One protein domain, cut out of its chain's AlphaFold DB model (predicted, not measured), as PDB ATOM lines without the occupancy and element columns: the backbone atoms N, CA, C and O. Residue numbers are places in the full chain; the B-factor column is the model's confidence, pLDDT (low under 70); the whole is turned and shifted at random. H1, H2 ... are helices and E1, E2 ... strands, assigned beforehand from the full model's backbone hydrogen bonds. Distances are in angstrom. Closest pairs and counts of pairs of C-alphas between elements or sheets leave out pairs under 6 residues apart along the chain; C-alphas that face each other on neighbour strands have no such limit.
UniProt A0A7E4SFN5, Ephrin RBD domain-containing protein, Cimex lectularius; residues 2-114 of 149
ATOM      1  N   GLU A   2     -30.758  16.979  88.587       95.44
ATOM      2  CA  GLU A   2     -31.014  18.239  87.911       95.44
ATOM      3  C   GLU A   2     -29.861  18.536  86.950       95.44
ATOM      4  O   GLU A   2     -28.699  18.296  87.282       95.44
ATOM      5  N   CYS A   3     -30.185  19.055  85.765       94.88
ATOM      6  CA  CYS A   3     -29.200  19.627  84.849       94.88
ATOM      7  C   CYS A   3     -28.974  21.085  85.251       94.88
ATOM      8  O   CYS A   3     -29.934  21.857  85.332       94.88
ATOM      9  N   VAL A   4     -27.722  21.448  85.505       97.19
ATOM     10  CA  VAL A   4     -27.347  22.706  86.163       97.19
ATOM     11  C   VAL A   4     -26.227  23.423  85.416       97.19
ATOM     12  O   VAL A   4     -25.614  22.859  84.506       97.19
ATOM     13  N   SER A   5     -25.951  24.673  85.797       97.25
ATOM     14  CA  SER A   5     -24.773  25.387  85.293       97.25
ATOM     15  C   SER A   5     -23.476  24.867  85.929       97.25
ATOM     16  O   SER A   5     -23.484  24.157  86.941       97.25
ATOM     17  N   LYS A   6     -22.329  25.249  85.358       97.19
ATOM     18  CA  LYS A   6     -21.009  24.908  85.910       97.19
ATOM     19  C   LYS A   6     -20.824  25.473  87.324       97.19
ATOM     20  O   LYS A   6     -20.264  24.807  88.193       97.19
ATOM     21  N   GLU A   7     -21.306  26.685  87.567       98.12
ATOM     22  CA  GLU A   7     -21.215  27.376  88.856       98.12
ATOM     23  C   GLU A   7     -22.036  26.642  89.924       98.12
ATOM     24  O   GLU A   7     -21.561  26.400  91.037       98.12
ATOM     25  N   GLU A   8     -23.250  26.222  89.570       98.31
ATOM     26  CA  GLU A   8     -24.136  25.442  90.437       98.31
ATOM     27  C   GLU A   8     -23.571  24.039  90.712       98.31
ATOM     28  O   GLU A   8     -23.667  23.545  91.836       98.31
ATOM     29  N   TYR A   9     -22.909  23.421  89.727       98.25
ATOM     30  CA  TYR A   9     -22.214  22.139  89.882       98.25
ATOM     31  C   TYR A   9     -21.058  22.206  90.886       98.25
ATOM     32  O   TYR A   9     -20.901  21.317  91.726       98.25
ATOM     33  N   VAL A  10     -20.235  23.257  90.810       97.50
ATOM     34  CA  VAL A  10     -19.094  23.437  91.721       97.50
ATOM     35  C   VAL A  10     -19.575  23.767  93.130       97.50
ATOM     36  O   VAL A  10     -19.070  23.205  94.100       97.50
ATOM     37  N   SER A  11     -20.560  24.659  93.243       98.06
ATOM     38  CA  SER A  11     -21.083  25.120  94.533       98.06
ATOM     39  C   SER A  11     -22.087  24.164  95.182       98.06
ATOM     40  O   SER A  11     -22.415  24.337  96.357       98.06
ATOM     41  N   CYS A  12     -22.593  23.169  94.444       97.88
ATOM     42  CA  CYS A  12     -23.715  22.321  94.850       97.88
ATOM     43  C   CYS A  12     -24.938  23.136  95.319       97.88
ATOM     44  O   CYS A  12     -25.635  22.750  96.261       97.88
ATOM     45  N   ARG A  13     -25.199  24.286  94.690       98.00
ATOM     46  CA  ARG A  13     -26.316  25.174  95.028       98.00
ATOM     47  C   ARG A  13     -27.076  25.549  93.769       98.00
ATOM     48  O   ARG A  13     -26.540  26.230  92.906       98.00
ATOM     49  N   ILE A  14     -28.343  25.160  93.714       97.69
ATOM     50  CA  ILE A  14     -29.257  25.497  92.626       97.69
ATOM     51  C   ILE A  14     -29.831  26.890  92.894       97.69
ATOM     52  O   ILE A  14     -30.578  27.105  93.852       97.69
ATOM     53  N   THR A  15     -29.453  27.838  92.049       96.81
ATOM     54  CA  THR A  15     -29.888  29.239  92.063       96.81
ATOM     55  C   THR A  15     -31.014  29.504  91.073       96.81
ATOM     56  O   THR A  15     -31.839  30.383  91.317       96.81
ATOM     57  N   ASN A  16     -31.098  28.716  89.996       94.56
ATOM     58  CA  ASN A  16     -32.172  28.831  89.021       94.56
ATOM     59  C   ASN A  16     -33.548  28.603  89.693       94.56
ATOM     60  O   ASN A  16     -33.759  27.555  90.318       94.56
ATOM     61  N   PRO A  17     -34.508  29.547  89.588       93.62
ATOM     62  CA  PRO A  17     -35.839  29.394  90.178       93.62
ATOM     63  C   PRO A  17     -36.606  28.205  89.587       93.62
ATOM     64  O   PRO A  17     -37.299  27.510  90.336       93.62
ATOM     65  N   ASN A  18     -36.392  27.919  88.299       92.31
ATOM     66  CA  ASN A  18     -37.017  26.837  87.543       92.31
ATOM     67  C   ASN A  18     -35.943  25.830  87.100       92.31
ATOM     68  O   ASN A  18     -35.549  25.818  85.930       92.31
ATOM     69  N   PRO A  19     -35.413  25.015  88.032       92.81
ATOM     70  CA  PRO A  19     -34.374  24.062  87.702       92.81
ATOM     71  C   PRO A  19     -34.908  22.993  86.762       92.81
ATOM     72  O   PRO A  19     -36.055  22.550  86.847       92.81
ATOM     73  N   ARG A  20     -34.032  22.541  85.877       91.94
ATOM     74  CA  ARG A  20     -34.360  21.500  84.924       91.94
ATOM     75  C   ARG A  20     -34.209  20.129  85.572       91.94
ATOM     76  O   ARG A  20     -33.101  19.604  85.685       91.94
ATOM     77  N   ILE A  21     -35.330  19.548  85.976       92.56
ATOM     78  CA  ILE A  21     -35.368  18.235  86.620       92.56
ATOM     79  C   ILE A  21     -35.306  17.137  85.554       92.56
ATOM     80  O   ILE A  21     -36.094  17.131  84.612       92.56
ATOM     81  N   ILE A  22     -34.359  16.213  85.708       90.75
ATOM     82  CA  ILE A  22     -34.100  15.115  84.762       90.75
ATOM     83  C   ILE A  22     -34.636  13.792  85.294       90.75
ATOM     84  O   ILE A  22     -35.157  12.981  84.536       90.75
ATOM     85  N   ALA A  23     -34.520  13.589  86.606       90.56
ATOM     86  CA  ALA A  23     -34.975  12.383  87.276       90.56
ATOM     87  C   ALA A  23     -35.497  12.707  88.675       90.56
ATOM     88  O   ALA A  23     -34.859  13.461  89.422       90.56
ATOM     89  N   ILE A  24     -36.621  12.085  89.032       92.62
ATOM     90  CA  ILE A  24     -37.226  12.116  90.366       92.62
ATOM     91  C   ILE A  24     -37.389  10.669  90.834       92.62
ATOM     92  O   ILE A  24     -38.023   9.865  90.152       92.62
ATOM     93  N   CYS A  25     -36.812  10.350  91.992       90.25
ATOM     94  CA  CYS A  25     -36.891   9.028  92.613       90.25
ATOM     95  C   CYS A  25     -37.783   9.104  93.859       90.25
ATOM     96  O   CYS A  25     -37.292   9.145  94.982       90.25
ATOM     97  N   ASP A  26     -39.095   9.183  93.653       92.75
ATOM     98  CA  ASP A  26     -40.114   9.335  94.702       92.75
ATOM     99  C   ASP A  26     -40.713   7.999  95.179       92.75
ATOM    100  O   ASP A  26     -41.390   7.946  96.204       92.75
ATOM    101  N   LYS A  27     -40.462   6.907  94.448       92.56
ATOM    102  CA  LYS A  27     -41.014   5.571  94.713       92.56
ATOM    103  C   LYS A  27     -39.925   4.631  95.242       92.56
ATOM    104  O   LYS A  27     -39.257   3.986  94.441       92.56
ATOM    105  N   PRO A  28     -39.755   4.499  96.571       88.62
ATOM    106  CA  PRO A  28     -38.631   3.761  97.161       88.62
ATOM    107  C   PRO A  28     -38.648   2.253  96.879       88.62
ATOM    108  O   PRO A  28     -37.606   1.615  96.932       88.62
ATOM    109  N   HIS A  29     -39.812   1.677  96.570       93.38
ATOM    110  CA  HIS A  29     -39.965   0.244  96.277       93.38
ATOM    111  C   HIS A  29     -40.111  -0.056  94.782       93.38
ATOM    112  O   HIS A  29     -40.525  -1.150  94.406       93.38
ATOM    113  N   LYS A  30     -39.835   0.927  93.921       89.62
ATOM    114  CA  LYS A  30     -39.895   0.758  92.475       89.62
ATOM    115  C   LYS A  30     -38.564   1.176  91.876       89.62
ATOM    116  O   LYS A  30     -38.132   2.308  92.071       89.62
ATOM    117  N   LEU A  31     -37.954   0.283  91.104       86.50
ATOM    118  CA  LEU A  31     -36.790   0.641  90.308       86.50
ATOM    119  C   LEU A  31     -37.203   1.684  89.258       86.50
ATOM    120  O   LEU A  31     -38.135   1.470  88.480       86.50
ATOM    121  N   MET A  32     -36.518   2.823  89.270       84.44
ATOM    122  CA  MET A  32     -36.746   3.940  88.359       84.44
ATOM    123  C   MET A  32     -35.451   4.196  87.598       84.44
ATOM    124  O   MET A  32     -34.408   4.428  88.207       84.44
ATOM    125  N   TYR A  33     -35.520   4.174  86.274       87.38
ATOM    126  CA  TYR A  33     -34.398   4.490  85.400       87.38
ATOM    127  C   TYR A  33     -34.785   5.626  84.462       87.38
ATOM    128  O   TYR A  33     -35.951   5.809  84.112       87.38
ATOM    129  N   PHE A  34     -33.783   6.402  84.066       84.38
ATOM    130  CA  PHE A  34     -33.944   7.536  83.170       84.38
ATOM    131  C   PHE A  34     -32.877   7.437  82.088       84.38
ATOM    132  O   PHE A  34     -31.690   7.312  82.385       84.38
ATOM    133  N   THR A  35     -33.303   7.479  80.830       82.12
ATOM    134  CA  THR A  35     -32.401   7.373  79.684       82.12
ATOM    135  C   THR A  35     -32.006   8.763  79.206       82.12
ATOM    136  O   THR A  35     -32.857   9.566  78.825       82.12
ATOM    137  N   ILE A  36     -30.703   9.038  79.178       85.38
ATOM    138  CA  ILE A  36     -30.151  10.255  78.578       85.38
ATOM    139  C   ILE A  36     -29.740   9.930  77.142       85.38
ATOM    140  O   ILE A  36     -28.959   9.015  76.904       85.38
ATOM    141  N   THR A  37     -30.281  10.673  76.176       82.62
ATOM    142  CA  THR A  37     -29.951  10.515  74.752       82.62
ATOM    143  C   THR A  37     -29.153  11.716  74.268       82.62
ATOM    144  O   THR A  37     -29.645  12.843  74.316       82.62
ATOM    145  N   PHE A  38     -27.945  11.474  73.762       86.69
ATOM    146  CA  PHE A  38     -27.099  12.505  73.167       86.69
ATOM    147  C   PHE A  38     -27.565  12.802  71.745       86.69
ATOM    148  O   PHE A  38     -27.332  12.028  70.820       86.69
ATOM    149  N   ARG A  39     -28.267  13.920  71.581       84.12
ATOM    150  CA  ARG A  39     -28.769  14.404  70.294       84.12
ATOM    151  C   ARG A  39     -28.722  15.920  70.261       84.12
ATOM    152  O   ARG A  39     -28.970  16.555  71.282       84.12
ATOM    153  N   SER A  40     -28.455  16.490  69.093       85.12
ATOM    154  CA  SER A  40     -28.375  17.944  68.921       85.12
ATOM    155  C   SER A  40     -29.739  18.633  68.959       85.12
ATOM    156  O   SER A  40     -29.792  19.823  69.234       85.12
ATOM    157  N   PHE A  41     -30.824  17.896  68.695       84.12
ATOM    158  CA  PHE A  41     -32.191  18.414  68.702       84.12
ATOM    159  C   PHE A  41     -33.161  17.400  69.291       84.12
ATOM    160  O   PHE A  41     -33.035  16.192  69.070       84.12
ATOM    161  N   THR A  42     -34.160  17.896  70.013       81.81
ATOM    162  CA  THR A  42     -35.212  17.078  70.618       81.81
ATOM    163  C   THR A  42     -36.603  17.544  70.191       81.81
ATOM    164  O   THR A  42     -36.920  18.716  70.356       81.81
ATOM    165  N   PRO A  43     -37.496  16.640  69.741       84.44
ATOM    166  CA  PRO A  43     -38.894  17.003  69.497       84.44
ATOM    167  C   PRO A  43     -39.669  17.267  70.799       84.44
ATOM    168  O   PRO A  43     -40.740  17.860  70.767       84.44
ATOM    169  N   GLN A  44     -39.146  16.822  71.949       82.88
ATOM    170  CA  GLN A  44     -39.738  17.077  73.259       82.88
ATOM    171  C   GLN A  44     -39.451  18.524  73.694       82.88
ATOM    172  O   GLN A  44     -38.274  18.845  73.889       82.88
ATOM    173  N   PRO A  45     -40.470  19.371  73.938       82.94
ATOM    174  CA  PRO A  45     -40.273  20.706  74.501       82.94
ATOM    175  C   PRO A  45     -39.571  20.627  75.859       82.94
ATOM    176  O   PRO A  45     -39.966  19.846  76.725       82.94
ATOM    177  N   GLY A  46     -38.495  21.397  76.037       77.31
ATOM    178  CA  GLY A  46     -37.668  21.326  77.248       77.31
ATOM    179  C   GLY A  46     -36.890  20.010  77.403       77.31
ATOM    180  O   GLY A  46     -36.345  19.743  78.477       77.31
ATOM    181  N   GLY A  47     -36.820  19.183  76.353       83.50
ATOM    182  CA  GLY A  47     -36.008  17.967  76.276       83.50
ATOM    183  C   GLY A  47     -34.522  18.267  76.077       83.50
ATOM    184  O   GLY A  47     -34.145  19.388  75.725       83.50
ATOM    185  N   LEU A  48     -33.651  17.326  76.451       86.44
ATOM    186  CA  LEU A  48     -32.199  17.557  76.478       86.44
ATOM    187  C   LEU A  48     -31.637  17.641  75.059       86.44
ATOM    188  O   LEU A  48     -31.953  16.803  74.213       86.44
ATOM    189  N   GLU A  49     -30.799  18.652  74.838       89.94
ATOM    190  CA  GLU A  49     -30.068  18.885  73.596       89.94
ATOM    191  C   GLU A  49     -28.589  18.998  73.934       89.94
ATOM    192  O   GLU A  49     -28.200  19.747  74.832       89.94
ATOM    193  N   PHE A  50     -27.786  18.217  73.226       89.06
ATOM    194  CA  PHE A  50     -26.364  18.057  73.453       89.06
ATOM    195  C   PHE A  50     -25.614  18.488  72.205       89.06
ATOM    196  O   PHE A  50     -25.749  17.877  71.144       89.06
ATOM    197  N   GLN A  51     -24.831  19.546  72.347       89.25
ATOM    198  CA  GLN A  51     -24.016  20.094  71.284       89.25
ATOM    199  C   GLN A  51     -22.571  19.607  71.430       89.25
ATOM    200  O   GLN A  51     -22.063  19.521  72.552       89.25
ATOM    201  N   PRO A  52     -21.893  19.306  70.313       88.00
ATOM    202  CA  PRO A  52     -20.486  18.938  70.342       88.00
ATOM    203  C   PRO A  52     -19.611  20.057  70.920       88.00
ATOM    204  O   PRO A  52     -19.865  21.241  70.693       88.00
ATOM    205  N   GLY A  53     -18.576  19.679  71.667       84.38
ATOM    206  CA  GLY A  53     -17.648  20.595  72.331       84.38
ATOM    207  C   GLY A  53     -18.187  21.233  73.616       84.38
ATOM    208  O   GLY A  53     -17.514  22.093  74.181       84.38
ATOM    209  N   GLN A  54     -19.380  20.844  74.080       88.75
ATOM    210  CA  GLN A  54     -19.986  21.386  75.296       88.75
ATOM    211  C   GLN A  54     -20.001  20.365  76.438       88.75
ATOM    212  O   GLN A  54     -20.287  19.178  76.256       88.75
ATOM    213  N   ASP A  55     -19.721  20.866  77.640       90.81
ATOM    214  CA  ASP A  55     -19.784  20.108  78.884       90.81
ATOM    215  C   ASP A  55     -21.141  20.343  79.556       90.81
ATOM    216  O   ASP A  55     -21.550  21.486  79.773       90.81
ATOM    217  N   TYR A  56     -21.814  19.260  79.935       94.81
ATOM    218  CA  TYR A  56     -23.113  19.291  80.598       94.81
ATOM    219  C   TYR A  56     -22.997  18.752  82.018       94.81
ATOM    220  O   TYR A  56     -22.430  17.682  82.243       94.81
ATOM    221  N   TYR A  57     -23.556  19.485  82.978       96.62
ATOM    222  CA  TYR A  57     -23.362  19.240  84.403       96.62
ATOM    223  C   TYR A  57     -24.659  18.799  85.063       96.62
ATOM    224  O   TYR A  57     -25.716  19.400  84.862       96.62
ATOM    225  N   PHE A  58     -24.563  17.762  85.887       97.00
ATOM    226  CA  PHE A  58     -25.698  17.208  86.604       97.00
ATOM    227  C   PHE A  58     -25.337  16.991  88.062       97.00
ATOM    228  O   PHE A  58     -24.236  16.535  88.371       97.00
ATOM    229  N   ILE A  59     -26.273  17.287  88.956       97.25
ATOM    230  CA  ILE A  59     -26.117  17.083  90.398       97.25
ATOM    231  C   ILE A  59     -27.380  16.457  90.994       97.25
ATOM    232  O   ILE A  59     -28.430  16.401  90.350       97.25
ATOM    233  N   SER A  60     -27.275  15.967  92.228       96.81
ATOM    234  CA  SER A  60     -28.427  15.671  93.080       96.81
ATOM    235  C   SER A  60     -28.264  16.374  94.419       96.81
ATOM    236  O   SER A  60     -27.401  16.006  95.210       96.81
ATOM    237  N   THR A  61     -29.097  17.374  94.698       97.12
ATOM    238  CA  THR A  61     -29.086  18.100  95.981       97.12
ATOM    239  C   THR A  61     -30.050  17.529  97.020       97.12
ATOM    240  O   THR A  61     -30.128  18.050  98.132       97.12
ATOM    241  N   SER A  62     -30.757  16.448  96.679       95.75
ATOM    242  CA  SER A  62     -31.702  15.760  97.568       95.75
ATOM    243  C   SER A  62     -31.039  15.192  98.829       95.75
ATOM    244  O   SER A  62     -29.842  14.881  98.842       95.75
ATOM    245  N   SER A  63     -31.828  15.027  99.890       94.81
ATOM    246  CA  SER A  63     -31.501  14.221 101.073       94.81
ATOM    247  C   SER A  63     -32.566  13.139 101.292       94.81
ATOM    248  O   SER A  63     -33.457  12.962 100.464       94.81
ATOM    249  N   LYS A  64     -32.455  12.356 102.371       90.69
ATOM    250  CA  LYS A  64     -33.462  11.340 102.713       90.69
ATOM    251  C   LYS A  64     -34.778  11.982 103.182       90.69
ATOM    252  O   LYS A  64     -35.838  11.397 102.998       90.69
ATOM    253  N   GLU A  65     -34.696  13.172 103.764       92.56
ATOM    254  CA  GLU A  65     -35.809  13.922 104.349       92.56
ATOM    255  C   GLU A  65     -36.424  14.915 103.357       92.56
ATOM    256  O   GLU A  65     -37.619  15.182 103.424       92.56
ATOM    257  N   ASP A  66     -35.615  15.464 102.445       94.06
ATOM    258  CA  ASP A  66     -36.045  16.494 101.500       94.06
ATOM    259  C   ASP A  66     -35.551  16.192 100.079       94.06
ATOM    260  O   ASP A  66     -34.382  16.390  99.725       94.06
ATOM    261  N   LEU A  67     -36.483  15.724  99.247       93.38
ATOM    262  CA  LEU A  67     -36.252  15.438  97.833       93.38
ATOM    263  C   LEU A  67     -36.090  16.714  96.990       93.38
ATOM    264  O   LEU A  67     -35.405  16.681  95.971       93.38
ATOM    265  N   HIS A  68     -36.693  17.831  97.409       94.44
ATOM    266  CA  HIS A  68     -36.735  19.092  96.658       94.44
ATOM    267  C   HIS A  68     -35.692  20.112  97.126       94.44
ATOM    268  O   HIS A  68     -35.666  21.256  96.654       94.44
ATOM    269  N   ARG A  69     -34.802  19.695  98.029       94.88
ATOM    270  CA  ARG A  69     -33.681  20.483  98.526       94.88
ATOM    271  C   ARG A  69     -32.845  21.041  97.374       94.88
ATOM    272  O   ARG A  69     -32.467  20.312  96.464       94.88
ATOM    273  N   ARG A  70     -32.481  22.325  97.457       96.19
ATOM    274  CA  ARG A  70     -31.705  23.044  96.421       96.19
ATOM    275  C   ARG A  70     -30.239  23.313  96.773       96.19
ATOM    276  O   ARG A  70     -29.510  23.857  95.951       96.19
ATOM    277  N   ILE A  71     -29.801  22.997  97.994       97.38
ATOM    278  CA  ILE A  71     -28.464  23.369  98.494       97.38
ATOM    279  C   ILE A  71     -27.792  22.180  99.180       97.38
ATOM    280  O   ILE A  71     -28.282  21.678 100.191       97.38
ATOM    281  N   GLY A  72     -26.626  21.775  98.683       96.38
ATOM    282  CA  GLY A  72     -25.809  20.712  99.254       96.38
ATOM    283  C   GLY A  72     -26.411  19.329  99.027       96.38
ATOM    284  O   GLY A  72     -26.429  18.844  97.900       96.38
ATOM    285  N   GLY A  73     -26.862  18.685 100.108       96.31
ATOM    286  CA  GLY A  73     -27.405  17.324 100.077       96.31
ATOM    287  C   GLY A  73     -26.404  16.321  99.511       96.31
ATOM    288  O   GLY A  73     -25.195  16.460  99.715       96.31
ATOM    289  N   ARG A  74     -26.904  15.342  98.755       96.31
ATOM    290  CA  ARG A  74     -26.094  14.270  98.156       96.31
ATOM    291  C   ARG A  74     -24.979  14.760  97.223       96.31
ATOM    292  O   ARG A  74     -23.992  14.046  97.047       96.31
ATOM    293  N   CYS A  75     -25.078  15.976  96.687       97.00
ATOM    294  CA  CYS A  75     -24.028  16.599  95.883       97.00
ATOM    295  C   CYS A  75     -22.751  16.796  96.710       97.00
ATOM    296  O   CYS A  75     -21.669  16.462  96.236       97.00
ATOM    297  N   LEU A  76     -22.880  17.260  97.961       96.75
ATOM    298  CA  LEU A  76     -21.750  17.461  98.875       96.75
ATOM    299  C   LEU A  76     -21.448  16.220  99.717       96.75
ATOM    300  O   LEU A  76     -20.287  15.862  99.873       96.75
ATOM    301  N   SER A  77     -22.473  15.556 100.262       96.44
ATOM    302  CA  SER A  77     -22.270  14.443 101.198       96.44
ATOM    303  C   SER A  77     -21.840  13.143 100.520       96.44
ATOM    304  O   SER A  77     -21.191  12.315 101.149       96.44
ATOM    305  N   ASN A  78     -22.211  12.936  99.251       95.75
ATOM    306  CA  ASN A  78     -21.995  11.676  98.533       95.75
ATOM    307  C   ASN A  78     -21.373  11.868  97.145       95.75
ATOM    308  O   ASN A  78     -21.316  10.909  96.381       95.75
ATOM    309  N   ASN A  79     -20.928  13.084  96.798       93.31
ATOM    310  CA  ASN A  79     -20.409  13.411  95.468       93.31
ATOM    311  C   ASN A  79     -21.346  12.974  94.327       93.31
ATOM    312  O   ASN A  79     -20.885  12.576  93.260       93.31
ATOM    313  N   MET A  80     -22.669  13.047  94.530       95.50
ATOM    314  CA  MET A  80     -23.647  12.720  93.488       95.50
ATOM    315  C   MET A  80     -23.738  13.854  92.469       95.50
ATOM    316  O   MET A  80     -24.658  14.675  92.489       95.50
ATOM    317  N   ARG A  81     -22.733  13.897  91.598       95.44
ATOM    318  CA  ARG A  81     -22.565  14.861  90.521       95.44
ATOM    319  C   ARG A  81     -21.818  14.218  89.356       95.44
ATOM    320  O   ARG A  81     -20.918  13.412  89.573       95.44
ATOM    321  N   VAL A  82     -22.205  14.551  88.131       94.44
ATOM    322  CA  VAL A  82     -21.664  13.966  86.897       94.44
ATOM    323  C   VAL A  82     -21.482  15.062  85.854       94.44
ATOM    324  O   VAL A  82     -22.289  15.989  85.771       94.44
ATOM    325  N   ILE A  83     -20.419  14.944  85.059       93.00
ATOM    326  CA  ILE A  83     -20.165  15.794  83.896       93.00
ATOM    327  C   ILE A  83     -20.206  14.907  82.656       93.00
ATOM    328  O   ILE A  83     -19.458  13.934  82.577       93.00
ATOM    329  N   PHE A  84     -21.030  15.264  81.676       91.88
ATOM    330  CA  PHE A  84     -20.951  14.696  80.336       91.88
ATOM    331  C   PHE A  84     -20.208  15.668  79.429       91.88
ATOM    332  O   PHE A  84     -20.712  16.746  79.120       91.88
ATOM    333  N   LYS A  85     -19.003  15.279  79.014       88.00
ATOM    334  CA  LYS A  85     -18.206  16.009  78.027       88.00
ATOM    335  C   LYS A  85     -18.579  15.509  76.638       88.00
ATOM    336  O   LYS A  85     -18.240  14.380  76.287       88.00
ATOM    337  N   VAL A  86     -19.307  16.309  75.866       86.25
ATOM    338  CA  VAL A  86     -19.752  15.909  74.525       86.25
ATOM    339  C   VAL A  86     -18.676  16.321  73.531       86.25
ATOM    340  O   VAL A  86     -18.422  17.505  73.344       86.25
ATOM    341  N   CYS A  87     -18.002  15.351  72.916       80.00
ATOM    342  CA  CYS A  87     -16.917  15.629  71.975       80.00
ATOM    343  C   CYS A  87     -17.434  15.981  70.566       80.00
ATOM    344  O   CYS A  87     -18.598  15.755  70.234       80.00
ATOM    345  N   CYS A  88     -16.539  16.562  69.768       72.00
ATOM    346  CA  CYS A  88     -16.714  16.974  68.378       72.00
ATOM    347  C   CYS A  88     -16.824  15.784  67.410       72.00
ATOM    348  O   CYS A  88     -16.737  14.619  67.804       72.00
ATOM    349  N   ARG A  89     -17.011  16.088  66.116       58.94
ATOM    350  CA  ARG A  89     -16.911  15.084  65.049       58.94
ATOM    351  C   ARG A  89     -15.529  14.416  65.105       58.94
ATOM    352  O   ARG A  89     -14.545  15.081  65.418       58.94
ATOM    353  N   PRO A  90     -15.440  13.124  64.769       57.44
ATOM    354  CA  PRO A  90     -14.213  12.349  64.940       57.44
ATOM    355  C   PRO A  90     -13.008  12.802  64.100       57.44
ATOM    356  O   PRO A  90     -11.910  12.289  64.290       57.44
ATOM    357  N   GLU A  91     -13.186  13.759  63.190       57.16
ATOM    358  CA  GLU A  91     -12.100  14.338  62.392       57.16
ATOM    359  C   GLU A  91     -11.205  15.293  63.208       57.16
ATOM    360  O   GLU A  91     -10.051  15.506  62.845       57.16
ATOM    361  N   ASP A  92     -11.675  15.778  64.365       56.47
ATOM    362  CA  ASP A  92     -10.958  16.750  65.206       56.47
ATOM    363  C   ASP A  92     -10.134  16.111  66.343       56.47
ATOM    364  O   ASP A  92      -9.692  16.801  67.263       56.47
ATOM    365  N   THR A  93      -9.927  14.788  66.342       47.66
ATOM    366  CA  THR A  93      -9.266  14.098  67.466       47.66
ATOM    367  C   THR A  93      -8.139  13.158  67.042       47.66
ATOM    368  O   THR A  93      -8.231  11.936  67.133       47.66
ATOM    369  N   GLN A  94      -6.975  13.737  66.737       51.00
ATOM    370  CA  GLN A  94      -5.735  13.128  67.221       51.00
ATOM    371  C   GLN A  94      -5.702  13.336  68.749       51.00
ATOM    372  O   GLN A  94      -5.464  14.447  69.210       51.00
ATOM    373  N   SER A  95      -5.974  12.276  69.525       47.34
ATOM    374  CA  SER A  95      -5.848  12.155  71.004       47.34
ATOM    375  C   SER A  95      -7.100  12.094  71.901       47.34
ATOM    376  O   SER A  95      -6.973  12.201  73.121       47.34
ATOM    377  N   SER A  96      -8.302  11.800  71.406       45.00
ATOM    378  CA  SER A  96      -9.357  11.290  72.308       45.00
ATOM    379  C   SER A  96     -10.176  10.214  71.625       45.00
ATOM    380  O   SER A  96     -11.163  10.454  70.940       45.00
ATOM    381  N   GLN A  97      -9.669   8.999  71.798       43.50
ATOM    382  CA  GLN A  97     -10.250   7.753  71.345       43.50
ATOM    383  C   GLN A  97     -11.663   7.593  71.914       43.50
ATOM    384  O   GLN A  97     -11.867   7.626  73.126       43.50
ATOM    385  N   TYR A  98     -12.612   7.458  70.991       44.28
ATOM    386  CA  TYR A  98     -14.028   7.173  71.180       44.28
ATOM    387  C   TYR A  98     -14.376   6.469  72.481       44.28
ATOM    388  O   TYR A  98     -13.996   5.321  72.701       44.28
ATOM    389  N   VAL A  99     -15.260   7.107  73.236       43.09
ATOM    390  CA  VAL A  99     -16.181   6.390  74.097       43.09
ATOM    391  C   VAL A  99     -17.560   7.034  73.978       43.09
ATOM    392  O   VAL A  99     -18.025   7.755  74.856       43.09
ATOM    393  N   ILE A 100     -18.237   6.773  72.857       53.84
ATOM    394  CA  ILE A 100     -19.702   6.810  72.836       53.84
ATOM    395  C   ILE A 100     -20.142   5.523  73.545       53.84
ATOM    396  O   ILE A 100     -20.498   4.539  72.904       53.84
ATOM    397  N   PHE A 101     -20.042   5.489  74.876       39.50
ATOM    398  CA  PHE A 101     -20.836   4.535  75.642       39.50
ATOM    399  C   PHE A 101     -22.212   5.163  75.816       39.50
ATOM    400  O   PHE A 101     -22.340   6.299  76.275       39.50
ATOM    401  N   LEU A 102     -23.250   4.407  75.464       40.56
ATOM    402  CA  LEU A 102     -24.530   4.519  76.147       40.56
ATOM    403  C   LEU A 102     -24.221   4.589  77.648       40.56
ATOM    404  O   LEU A 102     -23.815   3.592  78.239       40.56
ATOM    405  N   ALA A 103     -24.346   5.766  78.259       40.47
ATOM    406  CA  ALA A 103     -24.275   5.879  79.704       40.47
ATOM    407  C   ALA A 103     -25.600   5.343  80.259       40.47
ATOM    408  O   ALA A 103     -26.521   6.101  80.560       40.47
ATOM    409  N   VAL A 104     -25.718   4.018  80.336       37.47
ATOM    410  CA  VAL A 104     -26.677   3.389  81.238       37.47
ATOM    411  C   VAL A 104     -26.104   3.603  82.633       37.47
ATOM    412  O   VAL A 104     -25.054   3.059  82.968       37.47
ATOM    413  N   ILE A 105     -26.746   4.443  83.445       39.72
ATOM    414  CA  ILE A 105     -26.459   4.451  84.878       39.72
ATOM    415  C   ILE A 105     -27.092   3.171  85.432       39.72
ATOM    416  O   ILE A 105     -28.276   3.160  85.763       39.72
ATOM    417  N   GLU A 106     -26.331   2.076  85.483       30.98
ATOM    418  CA  GLU A 106     -26.741   0.887  86.228       30.98
ATOM    419  C   GLU A 106     -26.605   1.167  87.727       30.98
ATOM    420  O   GLU A 106     -25.505   1.195  88.280       30.98
ATOM    421  N   VAL A 107     -27.733   1.383  88.403       35.75
ATOM    422  CA  VAL A 107     -27.798   1.251  89.861       35.75
ATOM    423  C   VAL A 107     -28.131  -0.207  90.148       35.75
ATOM    424  O   VAL A 107     -29.291  -0.609  90.111       35.75
ATOM    425  N   TYR A 108     -27.098  -1.016  90.375       35.38
ATOM    426  CA  TYR A 108     -27.258  -2.405  90.783       35.38
ATOM    427  C   TYR A 108     -27.668  -2.475  92.259       35.38
ATOM    428  O   TYR A 108     -26.854  -2.194  93.138       35.38
ATOM    429  N   GLU A 109     -28.895  -2.910  92.544       38.09
ATOM    430  CA  GLU A 109     -29.231  -3.519  93.834       38.09
ATOM    431  C   GLU A 109     -30.002  -4.822  93.580       38.09
ATOM    432  O   GLU A 109     -31.113  -4.829  93.051       38.09
ATOM    433  N   LYS A 110     -29.366  -5.957  93.888       36.22
ATOM    434  CA  LYS A 110     -29.935  -7.292  93.678       36.22
ATOM    435  C   LYS A 110     -30.908  -7.603  94.817       36.22
ATOM    436  O   LYS A 110     -30.469  -7.855  95.937       36.22
ATOM    437  N   HIS A 111     -32.209  -7.646  94.538       46.62
ATOM    438  CA  HIS A 111     -33.191  -8.223  95.461       46.62
ATOM    439  C   HIS A 111     -33.414  -9.721  95.166       46.62
ATOM    440  O   HIS A 111     -33.412 -10.128  94.005       46.62
ATOM    441  N   PRO A 112     -33.583 -10.572  96.197       45.81
ATOM    442  CA  PRO A 112     -33.325 -12.011  96.093       45.81
ATOM    443  C   PRO A 112     -34.378 -12.854  95.354       45.81
ATOM    444  O   PRO A 112     -34.161 -14.052  95.236       45.81
ATOM    445  N   ASN A 113     -35.485 -12.294  94.850       48.00
ATOM    446  CA  ASN A 113     -36.598 -13.095  94.309       48.00
ATOM    447  C   ASN A 113     -37.275 -12.498  93.059       48.00
ATOM    448  O   ASN A 113     -38.483 -12.658  92.880       48.00
ATOM    449  N   GLU A 114     -36.542 -11.814  92.180       46.34
ATOM    450  CA  GLU A 114     -37.094 -11.473  90.863       46.34
ATOM    451  C   GLU A 114     -36.916 -12.668  89.917       46.34
ATOM    452  O   GLU A 114     -35.807 -13.017  89.512       46.34
TER     453      GLU A 114
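Overview. This is residues 2 to 114 of the 149 residues of the protein "Ephrin RBD domain-containing protein" of Cimex lectularius (UniProt A0A7E4SFN5). Little regular structure is present: a small three-stranded sheet has helix H1 over one face and short H2 grazing it, while long unnamed stretches, residues 12 to 54 and 86 to 114, run out from it as a wide loop and a tail. Of 113 printed residues, 23 are in named elements, E1, H1, E2, H2, E3, mixed in class; the sheet, E1 E2 E3, is antiparallel. The whole is only just loose, close to compact, with radius of gyration of the C-alphas 16.1 A and spans of 47 by 41 by 30 A.

Along the chain. E1, residues 2 to 4, spans 6.0 A from C-alpha 2 at (-31.014, 18.239, 87.911). H1 is residues 6 to 11, 8.6 A; E2 55 to 59, 13.5 A; H2 74 to 77, 4.9 A; E3 81 to 85, 13.3 A, ending at C-alpha 85, (-18.206, 16.009, 78.027).

Arrangement. E1 and E2 are antiparallel at 134 degrees, with N 4 and O 57 2.9 A apart. E2 and E3 are antiparallel at 166 degrees, with N 82 and O 58 2.8 A apart. H1 is on the sheet, height 8.7 A, over E2; its closest C-alphas to E2 are Tyr 9 and Tyr 57, 6.3 A. H2 only grazes the sheet with residues 74 to 76. In H1 every O i to N i+4 pair is within hydrogen-bond range; H2 is too short for one.

Size, cuts and confidence. The printed part has no cut. H1 to E2 and E2 to H2 are long links. Residues 89 to 114 are under pLDDT 70.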